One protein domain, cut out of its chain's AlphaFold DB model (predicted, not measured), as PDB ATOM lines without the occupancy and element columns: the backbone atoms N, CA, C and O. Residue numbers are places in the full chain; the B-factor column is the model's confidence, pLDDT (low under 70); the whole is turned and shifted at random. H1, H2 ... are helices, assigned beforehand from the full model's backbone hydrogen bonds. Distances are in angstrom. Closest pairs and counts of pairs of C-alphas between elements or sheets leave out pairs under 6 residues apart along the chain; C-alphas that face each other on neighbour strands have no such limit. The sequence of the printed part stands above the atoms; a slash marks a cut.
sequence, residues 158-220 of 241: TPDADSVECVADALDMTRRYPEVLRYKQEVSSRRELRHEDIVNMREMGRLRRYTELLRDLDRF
ATOM      1  N   THR A 158      -1.048   5.881  23.459       67.25
ATOM      2  CA  THR A 158      -2.324   6.422  23.940       67.25
ATOM      3  C   THR A 158      -2.932   5.482  24.973       67.25
ATOM      4  O   THR A 158      -2.802   4.267  24.822       67.25
ATOM      5  N   PRO A 159      -3.621   6.011  26.005       59.41
ATOM      6  CA  PRO A 159      -4.220   5.190  27.064       59.41
ATOM      7  C   PRO A 159      -5.221   4.144  26.555       59.41
ATOM      8  O   PRO A 159      -5.451   3.146  27.227       59.41
ATOM      9  N   ASP A 160      -5.810   4.380  25.379       53.94
ATOM     10  CA  ASP A 160      -6.836   3.521  24.783       53.94
ATOM     11  C   ASP A 160      -6.259   2.402  23.894       53.94
ATOM     12  O   ASP A 160      -6.936   1.403  23.653       53.94
ATOM     13  N   ALA A 161      -5.031   2.559  23.380       53.78
ATOM     14  CA  ALA A 161      -4.398   1.604  22.460       53.78
ATOM     15  C   ALA A 161      -3.297   0.765  23.127       53.78
ATOM     16  O   ALA A 161      -3.039  -0.364  22.707       53.78
ATOM     17  N   ASP A 162      -2.667   1.303  24.171       60.44
ATOM     18  CA  ASP A 162      -1.629   0.636  24.944       60.44
ATOM     19  C   ASP A 162      -2.172   0.193  26.295       60.44
ATOM     20  O   ASP A 162      -2.582   1.014  27.114       60.44
ATOM     21  N   SER A 163      -2.129  -1.115  26.561       66.81
ATOM     22  CA  SER A 163      -2.474  -1.613  27.890       66.81
ATOM     23  C   SER A 163      -1.481  -1.050  28.918       66.81
ATOM     24  O   SER A 163      -0.268  -1.005  28.679       66.81
ATOM     25  N   VAL A 164      -1.992  -0.613  30.070       74.06
ATOM     26  CA  VAL A 164      -1.182  -0.025  31.153       74.06
ATOM     27  C   VAL A 164      -0.073  -0.991  31.585       74.06
ATOM     28  O   VAL A 164       1.041  -0.571  31.894       74.06
ATOM     29  N   GLU A 165      -0.348  -2.292  31.526       77.25
ATOM     30  CA  GLU A 165       0.585  -3.376  31.822       77.25
ATOM     31  C   GLU A 165       1.746  -3.416  30.822       77.25
ATOM     32  O   GLU A 165       2.894  -3.600  31.220       77.25
ATOM     33  N   CYS A 166       1.487  -3.185  29.530       79.50
ATOM     34  CA  CYS A 166       2.532  -3.152  28.507       79.50
ATOM     35  C   CYS A 166       3.516  -2.000  28.743       79.50
ATOM     36  O   CYS A 166       4.732  -2.184  28.654       79.50
ATOM     37  N   VAL A 167       3.001  -0.819  29.087       81.12
ATOM     38  CA  VAL A 167       3.836   0.354  29.383       81.12
ATOM     39  C   VAL A 167       4.583   0.175  30.710       81.12
ATOM     40  O   VAL A 167       5.764   0.518  30.804       81.12
ATOM     41  N   ALA A 168       3.931  -0.403  31.723       83.88
ATOM     42  CA  ALA A 168       4.553  -0.710  33.008       83.88
ATOM     43  C   ALA A 168       5.701  -1.723  32.862       83.88
ATOM     44  O   ALA A 168       6.781  -1.506  33.414       83.88
ATOM     45  N   ASP A 169       5.509  -2.770  32.058       84.94
ATOM     46  CA  ASP A 169       6.559  -3.735  31.731       84.94
ATOM     47  C   ASP A 169       7.734  -3.063  31.016       84.94
ATOM     48  O   ASP A 169       8.885  -3.278  31.388       84.94
ATOM     49  N   ALA A 170       7.472  -2.215  30.015       85.19
ATOM     50  CA  ALA A 170       8.532  -1.484  29.319       85.19
ATOM     51  C   ALA A 170       9.329  -0.588  30.283       85.19
ATOM     52  O   ALA A 170      10.556  -0.489  30.184       85.19
ATOM     53  N   LEU A 171       8.650   0.032  31.252       88.19
ATOM     54  CA  LEU A 171       9.287   0.826  32.298       88.19
ATOM     55  C   LEU A 171      10.144  -0.034  33.241       88.19
ATOM     56  O   LEU A 171      11.253   0.386  33.577       88.19
ATOM     57  N   ASP A 172       9.682  -1.222  33.644       89.94
ATOM     58  CA  ASP A 172      10.480  -2.166  34.445       89.94
ATOM     59  C   ASP A 172      11.737  -2.612  33.682       89.94
ATOM     60  O   ASP A 172      12.846  -2.533  34.215       89.94
ATOM     61  N   MET A 173      11.596  -2.972  32.399       89.69
ATOM     62  CA  MET A 173      12.741  -3.330  31.547       89.69
ATOM     63  C   MET A 173      13.737  -2.174  31.422       89.69
ATOM     64  O   MET A 173      14.940  -2.390  31.538       89.69
ATOM     65  N   THR A 174      13.249  -0.941  31.265       90.12
ATOM     66  CA  THR A 174      14.087   0.268  31.187       90.12
ATOM     67  C   THR A 174      14.896   0.504  32.461       90.12
ATOM     68  O   THR A 174      16.027   0.978  32.402       90.12
ATOM     69  N   ARG A 175      14.317   0.206  33.629       91.19
ATOM     70  CA  ARG A 175      15.001   0.358  34.921       91.19
ATOM     71  C   ARG A 175      16.051  -0.725  35.147       91.19
ATOM     72  O   ARG A 175      17.057  -0.454  35.794       91.19
ATOM     73  N   ARG A 176      15.800  -1.940  34.651       90.31
ATOM     74  CA  ARG A 176      16.660  -3.109  34.874       90.31
ATOM     75  C   ARG A 176      17.819  -3.205  33.883       90.31
ATOM     76  O   ARG A 176      18.898  -3.638  34.274       90.31
ATOM     77  N   TYR A 177      17.601  -2.796  32.634       91.62
ATOM     78  CA  TYR A 177      18.538  -3.005  31.533       91.62
ATOM     79  C   TYR A 177      18.987  -1.666  30.912       91.62
ATOM     80  O   TYR A 177      18.161  -0.951  30.332       91.62
ATOM     81  N   PRO A 178      20.281  -1.295  31.007       90.06
ATOM     82  CA  PRO A 178      20.780  -0.002  30.526       90.06
ATOM     83  C   PRO A 178      20.677   0.166  29.002       90.06
ATOM     84  O   PRO A 178      20.523   1.286  28.513       90.06
ATOM     85  N   GLU A 179      20.711  -0.920  28.234       89.06
ATOM     86  CA  GLU A 179      20.509  -0.915  26.783       89.06
ATOM     87  C   GLU A 179      19.103  -0.447  26.382       89.06
ATOM     88  O   GLU A 179      18.961   0.327  25.433       89.06
ATOM     89  N   VAL A 180      18.077  -0.832  27.151       90.69
ATOM     90  CA  VAL A 180      16.683  -0.417  26.935       90.69
ATOM     91  C   VAL A 180      16.529   1.074  27.237       90.69
ATOM     92  O   VAL A 180      15.868   1.806  26.496       90.69
ATOM     93  N   LEU A 181      17.200   1.559  28.288       91.00
ATOM     94  CA  LEU A 181      17.259   2.986  28.606       91.00
ATOM     95  C   LEU A 181      17.956   3.792  27.508       91.00
ATOM     96  O   LEU A 181      17.456   4.854  27.133       91.00
ATOM     97  N   ARG A 182      19.073   3.292  26.969       91.62
ATOM     98  CA  ARG A 182      19.787   3.957  25.874       91.62
ATOM     99  C   ARG A 182      18.904   4.068  24.633       91.62
ATOM    100  O   ARG A 182      18.790   5.156  24.079       91.62
ATOM    101  N   TYR A 183      18.226   2.985  24.249       90.31
ATOM    102  CA  TYR A 183      17.272   3.009  23.139       90.31
ATOM    103  C   TYR A 183      16.182   4.068  23.353       90.31
ATOM    104  O   TYR A 183      15.956   4.912  22.486       90.31
ATOM    105  N   LYS A 184      15.571   4.098  24.546       92.62
ATOM    106  CA  LYS A 184      14.569   5.111  24.896       92.62
ATOM    107  C   LYS A 184      15.118   6.531  24.744       92.62
ATOM    108  O   LYS A 184      14.423   7.380  24.195       92.62
ATOM    109  N   GLN A 185      16.318   6.805  25.255       92.00
ATOM    110  CA  GLN A 185      16.939   8.133  25.185       92.00
ATOM    111  C   GLN A 185      17.239   8.541  23.740       92.00
ATOM    112  O   GLN A 185      16.929   9.665  23.353       92.00
ATOM    113  N   GLU A 186      17.781   7.625  22.935       90.62
ATOM    114  CA  GLU A 186      18.062   7.849  21.514       90.62
ATOM    115  C   GLU A 186      16.778   8.189  20.742       90.62
ATOM    116  O   GLU A 186      16.745   9.196  20.034       90.62
ATOM    117  N   VAL A 187      15.699   7.423  20.931       89.94
ATOM    118  CA  VAL A 187      14.404   7.692  20.282       89.94
ATOM    119  C   VAL A 187      13.782   8.989  20.801       89.94
ATOM    120  O   VAL A 187      13.437   9.856  20.000       89.94
ATOM    121  N   SER A 188      13.730   9.176  22.124       88.94
ATOM    122  CA  SER A 188      13.125  10.363  22.760       88.94
ATOM    123  C   SER A 188      13.863  11.662  22.427       88.94
ATOM    124  O   SER A 188      13.282  12.737  22.523       88.94
ATOM    125  N   SER A 189      15.142  11.584  22.040       88.81
ATOM    126  CA  SER A 189      15.909  12.747  21.579       88.81
ATOM    127  C   SER A 189      15.484  13.244  20.193       88.81
ATOM    128  O   SER A 189      15.775  14.385  19.842       88.81
ATOM    129  N   ARG A 190      14.813  12.396  19.406       87.44
ATOM    130  CA  ARG A 190      14.431  12.674  18.014       87.44
ATOM    131  C   ARG A 190      12.926  12.798  17.821       87.44
ATOM    132  O   ARG A 190      12.502  13.579  16.977       87.44
ATOM    133  N   ARG A 191      12.143  11.995  18.544       88.12
ATOM    134  CA  ARG A 191      10.691  11.899  18.381       88.12
ATOM    135  C   ARG A 191       9.985  11.379  19.626       88.12
ATOM    136  O   ARG A 191      10.603  10.803  20.521       88.12
ATOM    137  N   GLU A 192       8.667  11.534  19.650       85.81
ATOM    138  CA  GLU A 192       7.825  10.888  20.657       85.81
ATOM    139  C   GLU A 192       7.812   9.357  20.493       85.81
ATOM    140  O   GLU A 192       7.895   8.820  19.381       85.81
ATOM    141  N   LEU A 193       7.659   8.645  21.616       85.69
ATOM    142  CA  LEU A 193       7.517   7.189  21.624       85.69
ATOM    143  C   LEU A 193       6.211   6.772  20.928       85.69
ATOM    144  O   LEU A 193       5.146   7.364  21.132       85.69
ATOM    145  N   ARG A 194       6.309   5.734  20.101       86.62
ATOM    146  CA  ARG A 194       5.199   5.050  19.435       86.62
ATOM    147  C   ARG A 194       4.988   3.671  20.055       86.62
ATOM    148  O   ARG A 194       5.857   3.171  20.770       86.62
ATOM    149  N   HIS A 195       3.852   3.051  19.753       86.31
ATOM    150  CA  HIS A 195       3.525   1.696  20.209       86.31
ATOM    151  C   HIS A 195       4.659   0.695  19.930       86.31
ATOM    152  O   HIS A 195       5.049  -0.071  20.809       86.31
ATOM    153  N   GLU A 196       5.249   0.748  18.731       86.44
ATOM    154  CA  GLU A 196       6.326  -0.172  18.350       86.44
ATOM    155  C   GLU A 196       7.583   0.006  19.210       86.44
ATOM    156  O   GLU A 196       8.265  -0.966  19.518       86.44
ATOM    157  N   ASP A 197       7.876   1.224  19.673       87.94
ATOM    158  CA  ASP A 197       9.026   1.458  20.551       87.94
ATOM    159  C   ASP A 197       8.815   0.803  21.918       87.94
ATOM    160  O   ASP A 197       9.753   0.248  22.489       87.94
ATOM    161  N   ILE A 198       7.578   0.814  22.428       87.62
ATOM    162  CA  ILE A 198       7.212   0.125  23.671       87.62
ATOM    163  C   ILE A 198       7.376  -1.390  23.502       87.62
ATOM    164  O   ILE A 198       7.947  -2.049  24.375       87.62
ATOM    165  N   VAL A 199       6.936  -1.941  22.366       88.44
ATOM    166  CA  VAL A 199       7.118  -3.361  22.031       88.44
ATOM    167  C   VAL A 199       8.607  -3.715  21.944       88.44
ATOM    168  O   VAL A 199       9.043  -4.660  22.601       88.44
ATOM    169  N   ASN A 200       9.404  -2.919  21.229       90.25
ATOM    170  CA  ASN A 200      10.847  -3.121  21.089       90.25
ATOM    171  C   ASN A 200      11.569  -3.077  22.439       90.25
ATOM    172  O   ASN A 200      12.390  -3.944  22.736       90.25
ATOM    173  N   MET A 201      11.238  -2.110  23.299       90.25
ATOM    174  CA  MET A 201      11.820  -1.998  24.639       90.25
ATOM    175  C   MET A 201      11.523  -3.226  25.509       90.25
ATOM    176  O   MET A 201      12.398  -3.694  26.244       90.25
ATOM    177  N   ARG A 202      10.304  -3.774  25.424       91.19
ATOM    178  CA  ARG A 202       9.936  -5.006  26.139       91.19
ATOM    179  C   ARG A 202      10.683  -6.209  25.596       91.19
ATOM    180  O   ARG A 202      11.186  -7.007  26.383       91.19
ATOM    181  N   GLU A 203      10.764  -6.328  24.278       89.69
ATOM    182  CA  GLU A 203      11.396  -7.471  23.632       89.69
ATOM    183  C   GLU A 203      12.909  -7.494  23.874       89.69
ATOM    184  O   GLU A 203      13.447  -8.540  24.235       89.69
ATOM    185  N   MET A 204      13.578  -6.335  23.834       89.31
ATOM    186  CA  MET A 204      14.973  -6.193  24.272       89.31
ATOM    187  C   MET A 204      15.178  -6.713  25.696       89.31
ATOM    188  O   MET A 204      16.048  -7.550  25.943       89.31
ATOM    189  N   GLY A 205      14.358  -6.238  26.640       88.88
ATOM    190  CA  GLY A 205      14.445  -6.664  28.035       88.88
ATOM    191  C   GLY A 205      14.135  -8.151  28.217       88.88
ATOM    192  O   GLY A 205      14.775  -8.824  29.026       88.88
ATOM    193  N   ARG A 206      13.193  -8.695  27.438       90.06
ATOM    194  CA  ARG A 206      12.831 -10.117  27.452       90.06
ATOM    195  C   ARG A 206      13.974 -10.994  26.955       90.06
ATOM    196  O   ARG A 206      14.295 -11.977  27.620       90.06
ATOM    197  N   LEU A 207      14.604 -10.631  25.839       90.25
ATOM    198  CA  LEU A 207      15.762 -11.342  25.297       90.25
ATOM    199  C   LEU A 207      16.927 -11.323  26.286       90.25
ATOM    200  O   LEU A 207      17.542 -12.361  26.533       90.25
ATOM    201  N   ARG A 208      17.181 -10.178  26.930       89.81
ATOM    202  CA  ARG A 208      18.236 -10.089  27.940       89.81
ATOM    203  C   ARG A 208      17.950 -10.979  29.143       89.81
ATOM    204  O   ARG A 208      18.787 -11.808  29.503       89.81
ATOM    205  N   ARG A 209      16.741 -10.884  29.697       89.69
ATOM    206  CA  ARG A 209      16.287 -11.738  30.800       89.69
ATOM    207  C   ARG A 209      16.400 -13.220  30.451       89.69
ATOM    208  O   ARG A 209      16.832 -14.012  31.279       89.69
ATOM    209  N   TYR A 210      16.048 -13.595  29.225       89.25
ATOM    210  CA  TYR A 210      16.176 -14.966  28.743       89.25
ATOM    211  C   TYR A 210      17.637 -15.440  28.736       89.25
ATOM    212  O   TYR A 210      17.925 -16.527  29.231       89.25
ATOM    213  N   THR A 211      18.575 -14.616  28.255       89.44
ATOM    214  CA  THR A 211      20.008 -14.966  28.282       89.44
ATOM    215  C   THR A 211      20.572 -15.098  29.698       89.44
ATOM    216  O   THR A 211      21.400 -15.972  29.944       89.44
ATOM    217  N   GLU A 212      20.109 -14.272  30.640       90.25
ATOM    218  CA  GLU A 212      20.488 -14.365  32.056       90.25
ATOM    219  C   GLU A 212      19.971 -15.662  32.680       90.25
ATOM    220  O   GLU A 212      20.744 -16.403  33.279       90.25
ATOM    221  N   LEU A 213      18.696 -15.990  32.449       91.38
ATOM    222  CA  LEU A 213      18.089 -17.227  32.941       91.38
ATOM    223  C   LEU A 213      18.765 -18.476  32.372       91.38
ATOM    224  O   LEU A 213      18.977 -19.434  33.109       91.38
ATOM    225  N   LEU A 214      19.133 -18.475  31.087       89.50
ATOM    226  CA  LEU A 214      19.894 -19.580  30.500       89.50
ATOM    227  C   LEU A 214      21.266 -19.738  31.151       89.50
ATOM    228  O   LEU A 214      21.689 -20.860  31.409       89.50
ATOM    229  N   ARG A 215      21.952 -18.630  31.437       90.12
ATOM    230  CA  ARG A 215      23.252 -18.658  32.115       90.12
ATOM    231  C   ARG A 215      23.136 -19.172  33.549       90.12
ATOM    232  O   ARG A 215      24.004 -19.914  34.001       90.12
ATOM    233  N   ASP A 216      22.088 -18.775  34.262       88.56
ATOM    234  CA  ASP A 216      21.828 -19.251  35.621       88.56
ATOM    235  C   ASP A 216      21.442 -20.734  35.631       88.56
ATOM    236  O   ASP A 216      21.868 -21.466  36.523       88.56
ATOM    237  N   LEU A 217      20.694 -21.184  34.618       88.31
ATOM    238  CA  LEU A 217      20.343 -22.588  34.426       88.31
ATOM    239  C   LEU A 217      21.566 -23.448  34.085       88.31
ATOM    240  O   LEU A 217      21.715 -24.524  34.649       88.31
ATOM    241  N   ASP A 218      22.459 -22.968  33.219       87.38
ATOM    242  CA  ASP A 218      23.718 -23.650  32.877       87.38
ATOM    243  C   ASP A 218      24.641 -23.792  34.098       87.38
ATOM    244  O   ASP A 218      25.319 -24.796  34.283       87.38
ATOM    245  N   ARG A 219      24.614 -22.801  34.996       85.00
ATOM    246  CA  ARG A 219      25.356 -22.825  36.263       85.00
ATOM    247  C   ARG A 219      24.679 -23.655  37.358       85.00
ATOM    248  O   ARG A 219      25.223 -23.789  38.457       85.00
ATOM    249  N   PHE A 220      23.463 -24.135  37.123       84.12
ATOM    250  CA  PHE A 220      22.697 -24.853  38.125       84.12
ATOM    251  C   PHE A 220      23.103 -26.332  38.147       84.12
ATOM    252  O   PHE A 220      22.486 -27.176  37.507       84.12
TER     253      PHE A 220
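Overview. This is residues 158 to 220 of the 241 residues of an uncharacterized protein of Xanthomonas campestris pv. juglandis (UniProt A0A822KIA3). A helical hairpin of unequal arms, the shorter H2 beside the longer H3, is crossed on one side by a third helix, H1, which packs on H3 and makes a corner with H2. The last part of H3 and the two residues after it, residues 210 to 220, stick out beyond this body and add to the length. The printed part has 63 residues with three named helices in the order H1, H2, H3 and no named strand; the class is all helix. The whole is only just loose, close to compact, with a radius of gyration of the C-alphas of 13.2 A, and elongated, spanning 42 by 24 by 16 A.

Arrangement. H1, residues 164 to 176, and H2, residues 178 to 188, touch only at the corner by their tight link, H1 with residues 173 to 175 alone; the closest C-alphas, of Thr 174 and Leu 181, are 4.9 A apart. They run opposite ways at a steep tilt of 60 degrees. H3, residues 195 to 218, touches H1 with residues 198 to 206 alone, the closest C-alphas being those of Ala 170 and Arg 202, 4.9 A apart. These two run the same way at a steep tilt of 53 degrees. H2 and H3 form a helical hairpin, opposite ways at a shallow tilt of 9 degrees. H3 touches H2 with residues 197 to 205 alone; the closest C-alphas, of Val 180 and Met 201, are 5.6 A apart. In H1, H2 and H3 every O i to N i+4 pair is within hydrogen-bond range.

Along the chain. H1 begins at C-alpha 164, (-1.182, -0.025, 31.153), and is 18.5 A long from first to last C-alpha. H2 is 15.0 A long. H3 is 34.8 A long, from C-alpha 195 at (3.525, 1.696, 20.209) to C-alpha 218 at (23.718, -23.650, 32.877).

Size, cuts and confidence. The two C-alphas farthest apart, of Arg 191 and Phe 220, are 43.4 A apart. The printed part has no cut and no long link. Residues 158 to 163 have pLDDT under 70; the mean of the printed part is 85.5.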